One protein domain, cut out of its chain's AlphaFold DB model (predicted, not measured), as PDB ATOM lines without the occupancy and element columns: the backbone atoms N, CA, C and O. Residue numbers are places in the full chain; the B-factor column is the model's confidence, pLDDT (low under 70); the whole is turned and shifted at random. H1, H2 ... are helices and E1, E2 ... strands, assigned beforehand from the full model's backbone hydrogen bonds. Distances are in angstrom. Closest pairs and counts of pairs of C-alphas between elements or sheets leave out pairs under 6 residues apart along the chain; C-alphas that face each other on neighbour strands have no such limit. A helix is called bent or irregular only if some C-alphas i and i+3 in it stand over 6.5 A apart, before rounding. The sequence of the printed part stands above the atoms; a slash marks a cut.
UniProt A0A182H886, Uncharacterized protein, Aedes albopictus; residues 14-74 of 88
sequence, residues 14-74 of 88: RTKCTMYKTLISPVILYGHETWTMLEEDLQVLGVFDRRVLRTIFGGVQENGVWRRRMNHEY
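What this domain is: This is residues 14 to 74 of the 88 residues of an uncharacterized protein of Aedes albopictus (UniProt A0A182H886). A small two-stranded hairpin, E1 and E2, sticks out beyond the end of H2, one of two long helices; H1 and H2 lie loosely side by side, run opposite ways and come nearest each other at Lys 16 and Ile 56. After E2, residues 68 to 74 fold back toward H2, and at the other end of the helices the turn, residues 33 to 40, stands free. The printed part has 61 residues, with two named helices and then two named strands, an antiparallel sheet in the order E1 - E2; the class is mostly helix. The whole is loose and flat, with a radius of gyration of the C-alphas of 14.3 A and spans of 46 by 25 by 12 A.

Where its parts are: Find E1 at residues 60 to 62 and E2 at residues 65 to 67, which ends at C-alpha 67 (-38.408, 58.445, 12.821). H2 covers residues 39 to 57, 27.1 A long, from C-alpha 39 (-27.650, 34.592, 30.343). H1 covers residues 14 to 34, 29.8 A long, from C-alpha 14 (-24.913, 46.086, 3.110). It has a kink of 27 degrees near residue 23, and is neither bent nor irregular, but only just: C-alphas 23 and 26 are 6.2 A apart.

How they stand to each other: Look first at the hairpin of E1 and E2, antiparallel at 139 degrees, where N 60 and O 67 are 2.9 A apart, within hydrogen-bond range. H1 and H2 are close but not clearly touching; their closest C-alphas, of Lys 16 and Ile 56, are 6.9 A apart. Their tilt is shallow, 19 degrees, opposite ways. H1 is apart from both strands, and H2 is apart from E2. Each O i to N i+4 pair is within hydrogen-bond range in H2, and 14 of 17 in H1.

The domain as a whole: The C-alphas of Thr 34 and Gly 64, the two farthest apart, are 46.5 A apart. The printed part has no cut, and its three links between named elements are tight. The model's confidence is low, under 70, at residues 33 to 37 and 73 to 74.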
ATOM      1  N   ARG A  14     -25.183  47.531   3.264       73.88
ATOM      2  CA  ARG A  14     -24.913  46.086   3.110       73.88
ATOM      3  C   ARG A  14     -23.424  45.791   3.345       73.88
ATOM      4  O   ARG A  14     -23.092  44.778   3.965       73.88
ATOM      5  N   THR A  15     -22.510  46.640   2.848       81.94
ATOM      6  CA  THR A  15     -21.056  46.452   3.060       81.94
ATOM      7  C   THR A  15     -20.693  46.632   4.542       81.94
ATOM      8  O   THR A  15     -19.891  45.862   5.073       81.94
ATOM      9  N   LYS A  16     -21.272  47.585   5.169       80.75
ATOM     10  CA  LYS A  16     -21.002  47.821   6.610       80.75
ATOM     11  C   LYS A  16     -21.543  46.665   7.456       80.75
ATOM     12  O   LYS A  16     -20.898  46.263   8.427       80.75
ATOM     13  N   CYS A  17     -22.697  46.103   6.995       81.00
ATOM     14  CA  CYS A  17     -23.242  44.950   7.746       81.00
ATOM     15  C   CYS A  17     -22.346  43.719   7.562       81.00
ATOM     16  O   CYS A  17     -22.116  42.983   8.522       81.00
ATOM     17  N   THR A  18     -21.873  43.603   6.373       82.75
ATOM     18  CA  THR A  18     -20.962  42.475   6.105       82.75
ATOM     19  C   THR A  18     -19.651  42.624   6.891       82.75
ATOM     20  O   THR A  18     -19.154  41.642   7.444       82.75
ATOM     21  N   MET A  19     -19.152  43.770   6.907       84.94
ATOM     22  CA  MET A  19     -17.914  44.005   7.686       84.94
ATOM     23  C   MET A  19     -18.155  43.761   9.181       84.94
ATOM     24  O   MET A  19     -17.294  43.189   9.853       84.94
ATOM     25  N   TYR A  20     -19.293  44.184   9.670       84.06
ATOM     26  CA  TYR A  20     -19.610  43.948  11.091       84.06
ATOM     27  C   TYR A  20     -19.732  42.444  11.376       84.06
ATOM     28  O   TYR A  20     -19.211  41.966  12.386       84.06
ATOM     29  N   LYS A  21     -20.212  41.752  10.448       80.38
ATOM     30  CA  LYS A  21     -20.391  40.299  10.654       80.38
ATOM     31  C   LYS A  21     -19.043  39.569  10.559       80.38
ATOM     32  O   LYS A  21     -18.784  38.655  11.344       80.38
ATOM     33  N   THR A  22     -18.180  39.981   9.683       83.00
ATOM     34  CA  THR A  22     -16.936  39.224   9.424       83.00
ATOM     35  C   THR A  22     -15.822  39.668  10.375       83.00
ATOM     36  O   THR A  22     -15.025  38.835  10.811       83.00
ATOM     37  N   LEU A  23     -15.868  40.910  10.774       87.25
ATOM     38  CA  LEU A  23     -14.674  41.368  11.536       87.25
ATOM     39  C   LEU A  23     -15.028  41.538  13.014       87.25
ATOM     40  O   LEU A  23     -14.272  41.087  13.877       87.25
ATOM     41  N   ILE A  24     -16.165  42.084  13.335       85.25
ATOM     42  CA  ILE A  24     -16.464  42.477  14.730       85.25
ATOM     43  C   ILE A  24     -17.112  41.290  15.461       85.25
ATOM     44  O   ILE A  24     -16.799  41.046  16.629       85.25
ATOM     45  N   SER A  25     -17.874  40.408  14.684       81.06
ATOM     46  CA  SER A  25     -18.599  39.288  15.318       81.06
ATOM     47  C   SER A  25     -17.630  38.236  15.872       81.06
ATOM     48  O   SER A  25     -17.818  37.762  16.994       81.06
ATOM     49  N   PRO A  26     -16.559  37.859  15.212       82.81
ATOM     50  CA  PRO A  26     -15.615  36.865  15.752       82.81
ATOM     51  C   PRO A  26     -14.843  37.412  16.963       82.81
ATOM     52  O   PRO A  26     -14.519  36.646  17.874       82.81
ATOM     53  N   VAL A  27     -14.544  38.687  16.996       86.38
ATOM     54  CA  VAL A  27     -13.830  39.283  18.150       86.38
ATOM     55  C   VAL A  27     -14.727  39.237  19.394       86.38
ATOM     56  O   VAL A  27     -14.249  38.905  20.481       86.38
ATOM     57  N   ILE A  28     -15.933  39.551  19.205       80.69
ATOM     58  CA  ILE A  28     -16.876  39.548  20.347       80.69
ATOM     59  C   ILE A  28     -17.101  38.106  20.817       80.69
ATOM     60  O   ILE A  28     -17.132  37.855  22.024       80.69
ATOM     61  N   LEU A  29     -17.139  37.174  19.801       77.25
ATOM     62  CA  LEU A  29     -17.367  35.760  20.147       77.25
ATOM     63  C   LEU A  29     -16.134  35.176  20.849       77.25
ATOM     64  O   LEU A  29     -16.278  34.403  21.800       77.25
ATOM     65  N   TYR A  30     -15.005  35.508  20.325       83.31
ATOM     66  CA  TYR A  30     -13.769  35.051  20.984       83.31
ATOM     67  C   TYR A  30     -13.679  35.568  22.422       83.31
ATOM     68  O   TYR A  30     -13.245  34.830  23.311       83.31
ATOM     69  N   GLY A  31     -13.949  36.806  22.659       77.00
ATOM     70  CA  GLY A  31     -13.970  37.359  24.031       77.00
ATOM     71  C   GLY A  31     -14.955  36.622  24.944       77.00
ATOM     72  O   GLY A  31     -14.678  36.453  26.133       77.00
ATOM     73  N   HIS A  32     -15.961  36.154  24.342       72.50
ATOM     74  CA  HIS A  32     -16.992  35.467  25.154       72.50
ATOM     75  C   HIS A  32     -16.598  34.007  25.415       72.50
ATOM     76  O   HIS A  32     -17.000  33.437  26.432       72.50
ATOM     77  N   GLU A  33     -15.979  33.307  24.408       67.25
ATOM     78  CA  GLU A  33     -15.474  31.936  24.639       67.25
ATOM     79  C   GLU A  33     -14.476  31.898  25.800       67.25
ATOM     80  O   GLU A  33     -14.436  30.911  26.538       67.25
ATOM     81  N   THR A  34     -13.784  33.040  25.900       61.44
ATOM     82  CA  THR A  34     -12.781  33.124  26.985       61.44
ATOM     83  C   THR A  34     -13.425  33.590  28.292       61.44
ATOM     84  O   THR A  34     -12.973  33.198  29.371       61.44
ATOM     85  N   TRP A  35     -14.710  34.234  28.344       58.09
ATOM     86  CA  TRP A  35     -15.390  34.675  29.585       58.09
ATOM     87  C   TRP A  35     -16.666  33.847  29.783       58.09
ATOM     88  O   TRP A  35     -17.254  33.336  28.827       58.09
ATOM     89  N   THR A  36     -16.952  33.126  30.970       53.09
ATOM     90  CA  THR A  36     -18.090  32.282  31.386       53.09
ATOM     91  C   THR A  36     -19.431  32.933  31.014       53.09
ATOM     92  O   THR A  36     -19.642  34.129  31.225       53.09
ATOM     93  N   MET A  37     -20.095  32.420  30.024       61.38
ATOM     94  CA  MET A  37     -21.361  32.847  29.392       61.38
ATOM     95  C   MET A  37     -22.526  32.628  30.363       61.38
ATOM     96  O   MET A  37     -22.813  31.502  30.772       61.38
ATOM     97  N   LEU A  38     -22.956  33.802  30.935       70.75
ATOM     98  CA  LEU A  38     -24.200  33.894  31.731       70.75
ATOM     99  C   LEU A  38     -25.307  34.557  30.901       70.75
ATOM    100  O   LEU A  38     -25.038  35.226  29.901       70.75
ATOM    101  N   GLU A  39     -26.431  34.012  30.948       72.00
ATOM    102  CA  GLU A  39     -27.650  34.592  30.343       72.00
ATOM    103  C   GLU A  39     -27.631  36.126  30.392       72.00
ATOM    104  O   GLU A  39     -28.101  36.775  29.455       72.00
ATOM    105  N   GLU A  40     -26.906  36.660  31.258       75.06
ATOM    106  CA  GLU A  40     -26.814  38.135  31.350       75.06
ATOM    107  C   GLU A  40     -25.887  38.703  30.268       75.06
ATOM    108  O   GLU A  40     -26.114  39.816  29.790       75.06
ATOM    109  N   ASP A  41     -24.889  37.982  29.921       76.12
ATOM    110  CA  ASP A  41     -23.952  38.432  28.869       76.12
ATOM    111  C   ASP A  41     -24.609  38.384  27.481       76.12
ATOM    112  O   ASP A  41     -24.323  39.238  26.640       76.12
ATOM    113  N   LEU A  42     -25.507  37.481  27.324       75.12
ATOM    114  CA  LEU A  42     -26.232  37.419  26.036       75.12
ATOM    115  C   LEU A  42     -27.175  38.617  25.880       75.12
ATOM    116  O   LEU A  42     -27.322  39.139  24.772       75.12
ATOM    117  N   GLN A  43     -27.723  38.987  26.990       78.75
ATOM    118  CA  GLN A  43     -28.610  40.172  26.928       78.75
ATOM    119  C   GLN A  43     -27.812  41.447  26.636       78.75
ATOM    120  O   GLN A  43     -28.270  42.290  25.862       78.75
ATOM    121  N   VAL A  44     -26.716  41.525  27.196       80.62
ATOM    122  CA  VAL A  44     -25.876  42.722  26.973       80.62
ATOM    123  C   VAL A  44     -25.359  42.729  25.526       80.62
ATOM    124  O   VAL A  44     -25.284  43.793  24.908       80.62
ATOM    125  N   LEU A  45     -25.131  41.505  25.049       80.50
ATOM    126  CA  LEU A  45     -24.670  41.437  23.651       80.50
ATOM    127  C   LEU A  45     -25.810  41.808  22.688       80.50
ATOM    128  O   LEU A  45     -25.565  42.453  21.667       80.50
ATOM    129  N   GLY A  46     -26.913  41.445  23.042       79.56
ATOM    130  CA  GLY A  46     -28.092  41.860  22.256       79.56
ATOM    131  C   GLY A  46     -28.268  43.383  22.223       79.56
ATOM    132  O   GLY A  46     -28.571  43.942  21.168       79.56
ATOM    133  N   VAL A  47     -28.032  43.996  23.336       82.50
ATOM    134  CA  VAL A  47     -28.169  45.474  23.372       82.50
ATOM    135  C   VAL A  47     -27.048  46.114  22.548       82.50
ATOM    136  O   VAL A  47     -27.290  47.099  21.846       82.50
ATOM    137  N   PHE A  48     -25.938  45.442  22.634       82.56
ATOM    138  CA  PHE A  48     -24.800  45.995  21.867       82.56
ATOM    139  C   PHE A  48     -25.071  45.880  20.359       82.56
ATOM    140  O   PHE A  48     -24.817  46.831  19.618       82.56
ATOM    141  N   ASP A  49     -25.489  44.745  19.962       81.88
ATOM    142  CA  ASP A  49     -25.787  44.528  18.534       81.88
ATOM    143  C   ASP A  49     -26.822  45.530  18.015       81.88
ATOM    144  O   ASP A  49     -26.653  46.075  16.922       81.88
ATOM    145  N   ARG A  50     -27.716  45.900  18.771       82.50
ATOM    146  CA  ARG A  50     -28.782  46.844  18.364       82.50
ATOM    147  C   ARG A  50     -28.239  48.274  18.259       82.50
ATOM    148  O   ARG A  50     -28.633  49.014  17.355       82.50
ATOM    149  N   ARG A  51     -27.421  48.507  19.176       83.81
ATOM    150  CA  ARG A  51     -26.820  49.857  19.098       83.81
ATOM    151  C   ARG A  51     -25.996  50.016  17.812       83.81
ATOM    152  O   ARG A  51     -26.045  51.074  17.181       83.81
ATOM    153  N   VAL A  52     -25.307  49.014  17.461       82.50
ATOM    154  CA  VAL A  52     -24.454  49.075  16.255       82.50
ATOM    155  C   VAL A  52     -25.341  49.104  15.000       82.50
ATOM    156  O   VAL A  52     -25.060  49.864  14.070       82.50
ATOM    157  N   LEU A  53     -26.344  48.345  14.999       78.69
ATOM    158  CA  LEU A  53     -27.253  48.299  13.834       78.69
ATOM    159  C   LEU A  53     -28.008  49.621  13.673       78.69
ATOM    160  O   LEU A  53     -28.284  50.036  12.545       78.69
ATOM    161  N   ARG A  54     -28.243  50.329  14.737       79.62
ATOM    162  CA  ARG A  54     -28.896  51.652  14.643       79.62
ATOM    163  C   ARG A  54     -27.957  52.691  14.026       79.62
ATOM    164  O   ARG A  54     -28.422  53.606  13.343       79.62
ATOM    165  N   THR A  55     -26.751  52.415  14.256       81.56
ATOM    166  CA  THR A  55     -25.784  53.364  13.660       81.56
ATOM    167  C   THR A  55     -25.607  53.088  12.162       81.56
ATOM    168  O   THR A  55     -25.484  54.030  11.376       81.56
ATOM    169  N   ILE A  56     -25.734  51.788  11.839       80.88
ATOM    170  CA  ILE A  56     -25.475  51.404  10.433       80.88
ATOM    171  C   ILE A  56     -26.705  51.734   9.582       80.88
ATOM    172  O   ILE A  56     -26.563  52.278   8.484       80.88
ATOM    173  N   PHE A  57     -27.899  51.512  10.122       76.19
ATOM    174  CA  PHE A  57     -29.118  51.694   9.310       76.19
ATOM    175  C   PHE A  57     -29.697  53.097   9.488       76.19
ATOM    176  O   PHE A  57     -30.316  53.625   8.564       76.19
ATOM    177  N   GLY A  58     -29.254  53.750  10.510       78.12
ATOM    178  CA  GLY A  58     -29.748  55.131  10.707       78.12
ATOM    179  C   GLY A  58     -31.271  55.190  10.858       78.12
ATOM    180  O   GLY A  58     -31.925  54.193  11.170       78.12
ATOM    181  N   GLY A  59     -31.903  56.407  10.804       76.94
ATOM    182  CA  GLY A  59     -33.352  56.647  10.984       76.94
ATOM    183  C   GLY A  59     -34.155  56.257   9.730       76.94
ATOM    184  O   GLY A  59     -33.603  56.111   8.638       76.94
ATOM    185  N   VAL A  60     -35.392  55.658  10.046       76.88
ATOM    186  CA  VAL A  60     -36.259  55.207   8.928       76.88
ATOM    187  C   VAL A  60     -37.204  56.348   8.528       76.88
ATOM    188  O   VAL A  60     -37.647  57.137   9.367       76.88
ATOM    189  N   GLN A  61     -37.250  56.508   7.177       78.38
ATOM    190  CA  GLN A  61     -38.176  57.560   6.697       78.38
ATOM    191  C   GLN A  61     -39.554  56.950   6.395       78.38
ATOM    192  O   GLN A  61     -39.682  56.027   5.588       78.38
ATOM    193  N   GLU A  62     -40.502  57.386   7.293       76.50
ATOM    194  CA  GLU A  62     -41.892  56.979   6.979       76.50
ATOM    195  C   GLU A  62     -42.738  58.209   6.631       76.50
ATOM    196  O   GLU A  62     -42.810  59.175   7.394       76.50
ATOM    197  N   ASN A  63     -43.182  58.243   5.321       77.00
ATOM    198  CA  ASN A  63     -44.110  59.282   4.819       77.00
ATOM    199  C   ASN A  63     -43.501  60.680   4.939       77.00
ATOM    200  O   ASN A  63     -44.191  61.635   5.300       77.00
ATOM    201  N   GLY A  64     -42.145  60.760   4.798       78.12
ATOM    202  CA  GLY A  64     -41.547  62.119   4.732       78.12
ATOM    203  C   GLY A  64     -41.108  62.624   6.110       78.12
ATOM    204  O   GLY A  64     -40.617  63.750   6.214       78.12
ATOM    205  N   VAL A  65     -41.310  61.769   7.221       80.00
ATOM    206  CA  VAL A  65     -40.856  62.133   8.582       80.00
ATOM    207  C   VAL A  65     -39.846  61.073   9.047       80.00
ATOM    208  O   VAL A  65     -40.035  59.871   8.842       80.00
ATOM    209  N   TRP A  66     -38.721  61.676   9.626       78.75
ATOM    210  CA  TRP A  66     -37.677  60.756  10.128       78.75
ATOM    211  C   TRP A  66     -38.040  60.277  11.545       78.75
ATOM    212  O   TRP A  66     -38.480  61.058  12.392       78.75
ATOM    213  N   ARG A  67     -38.127  59.009  11.475       80.38
ATOM    214  CA  ARG A  67     -38.408  58.445  12.821       80.38
ATOM    215  C   ARG A  67     -37.293  57.474  13.221       80.38
ATOM    216  O   ARG A  67     -36.588  56.926  12.371       80.38
ATOM    217  N   ARG A  68     -37.188  57.495  14.761       73.25
ATOM    218  CA  ARG A  68     -36.236  56.489  15.290       73.25
ATOM    219  C   ARG A  68     -36.816  55.073  15.142       73.25
ATOM    220  O   ARG A  68     -38.022  54.859  15.285       73.25
ATOM    221  N   ARG A  69     -35.970  54.096  14.702       76.25
ATOM    222  CA  ARG A  69     -36.444  52.704  14.513       76.25
ATOM    223  C   ARG A  69     -36.743  52.032  15.856       76.25
ATOM    224  O   ARG A  69     -36.053  52.260  16.851       76.25
ATOM    225  N   MET A  70     -37.897  51.300  15.873       75.25
ATOM    226  CA  MET A  70     -38.329  50.601  17.105       75.25
ATOM    227  C   MET A  70     -37.637  49.237  17.210       75.25
ATOM    228  O   MET A  70     -37.075  48.732  16.236       75.25
ATOM    229  N   ASN A  71     -37.476  48.736  18.580       71.12
ATOM    230  CA  ASN A  71     -36.719  47.508  18.925       71.12
ATOM    231  C   ASN A  71     -37.281  46.284  18.188       71.12
ATOM    232  O   ASN A  71     -36.519  45.386  17.826       71.12
ATOM    233  N   HIS A  72     -38.551  46.270  17.819       72.44
ATOM    234  CA  HIS A  72     -39.171  45.081  17.191       72.44
ATOM    235  C   HIS A  72     -38.832  45.000  15.697       72.44
ATOM    236  O   HIS A  72     -38.940  43.925  15.103       72.44
ATOM    237  N   GLU A  73     -38.421  46.037  15.127       68.94
ATOM    238  CA  GLU A  73     -38.065  46.081  13.690       68.94
ATOM    239  C   GLU A  73     -36.651  45.537  13.461       68.94
ATOM    240  O   GLU A  73     -36.330  45.112  12.349       68.94
ATOM    241  N   TYR A  74     -35.943  45.307  14.511       65.06
ATOM    242  CA  TYR A  74     -34.538  44.863  14.389       65.06
ATOM    243  C   TYR A  74     -34.469  43.333  14.410       65.06
ATOM    244  O   TYR A  74     -33.472  42.756  13.968       65.06
TER     245      TYR A  74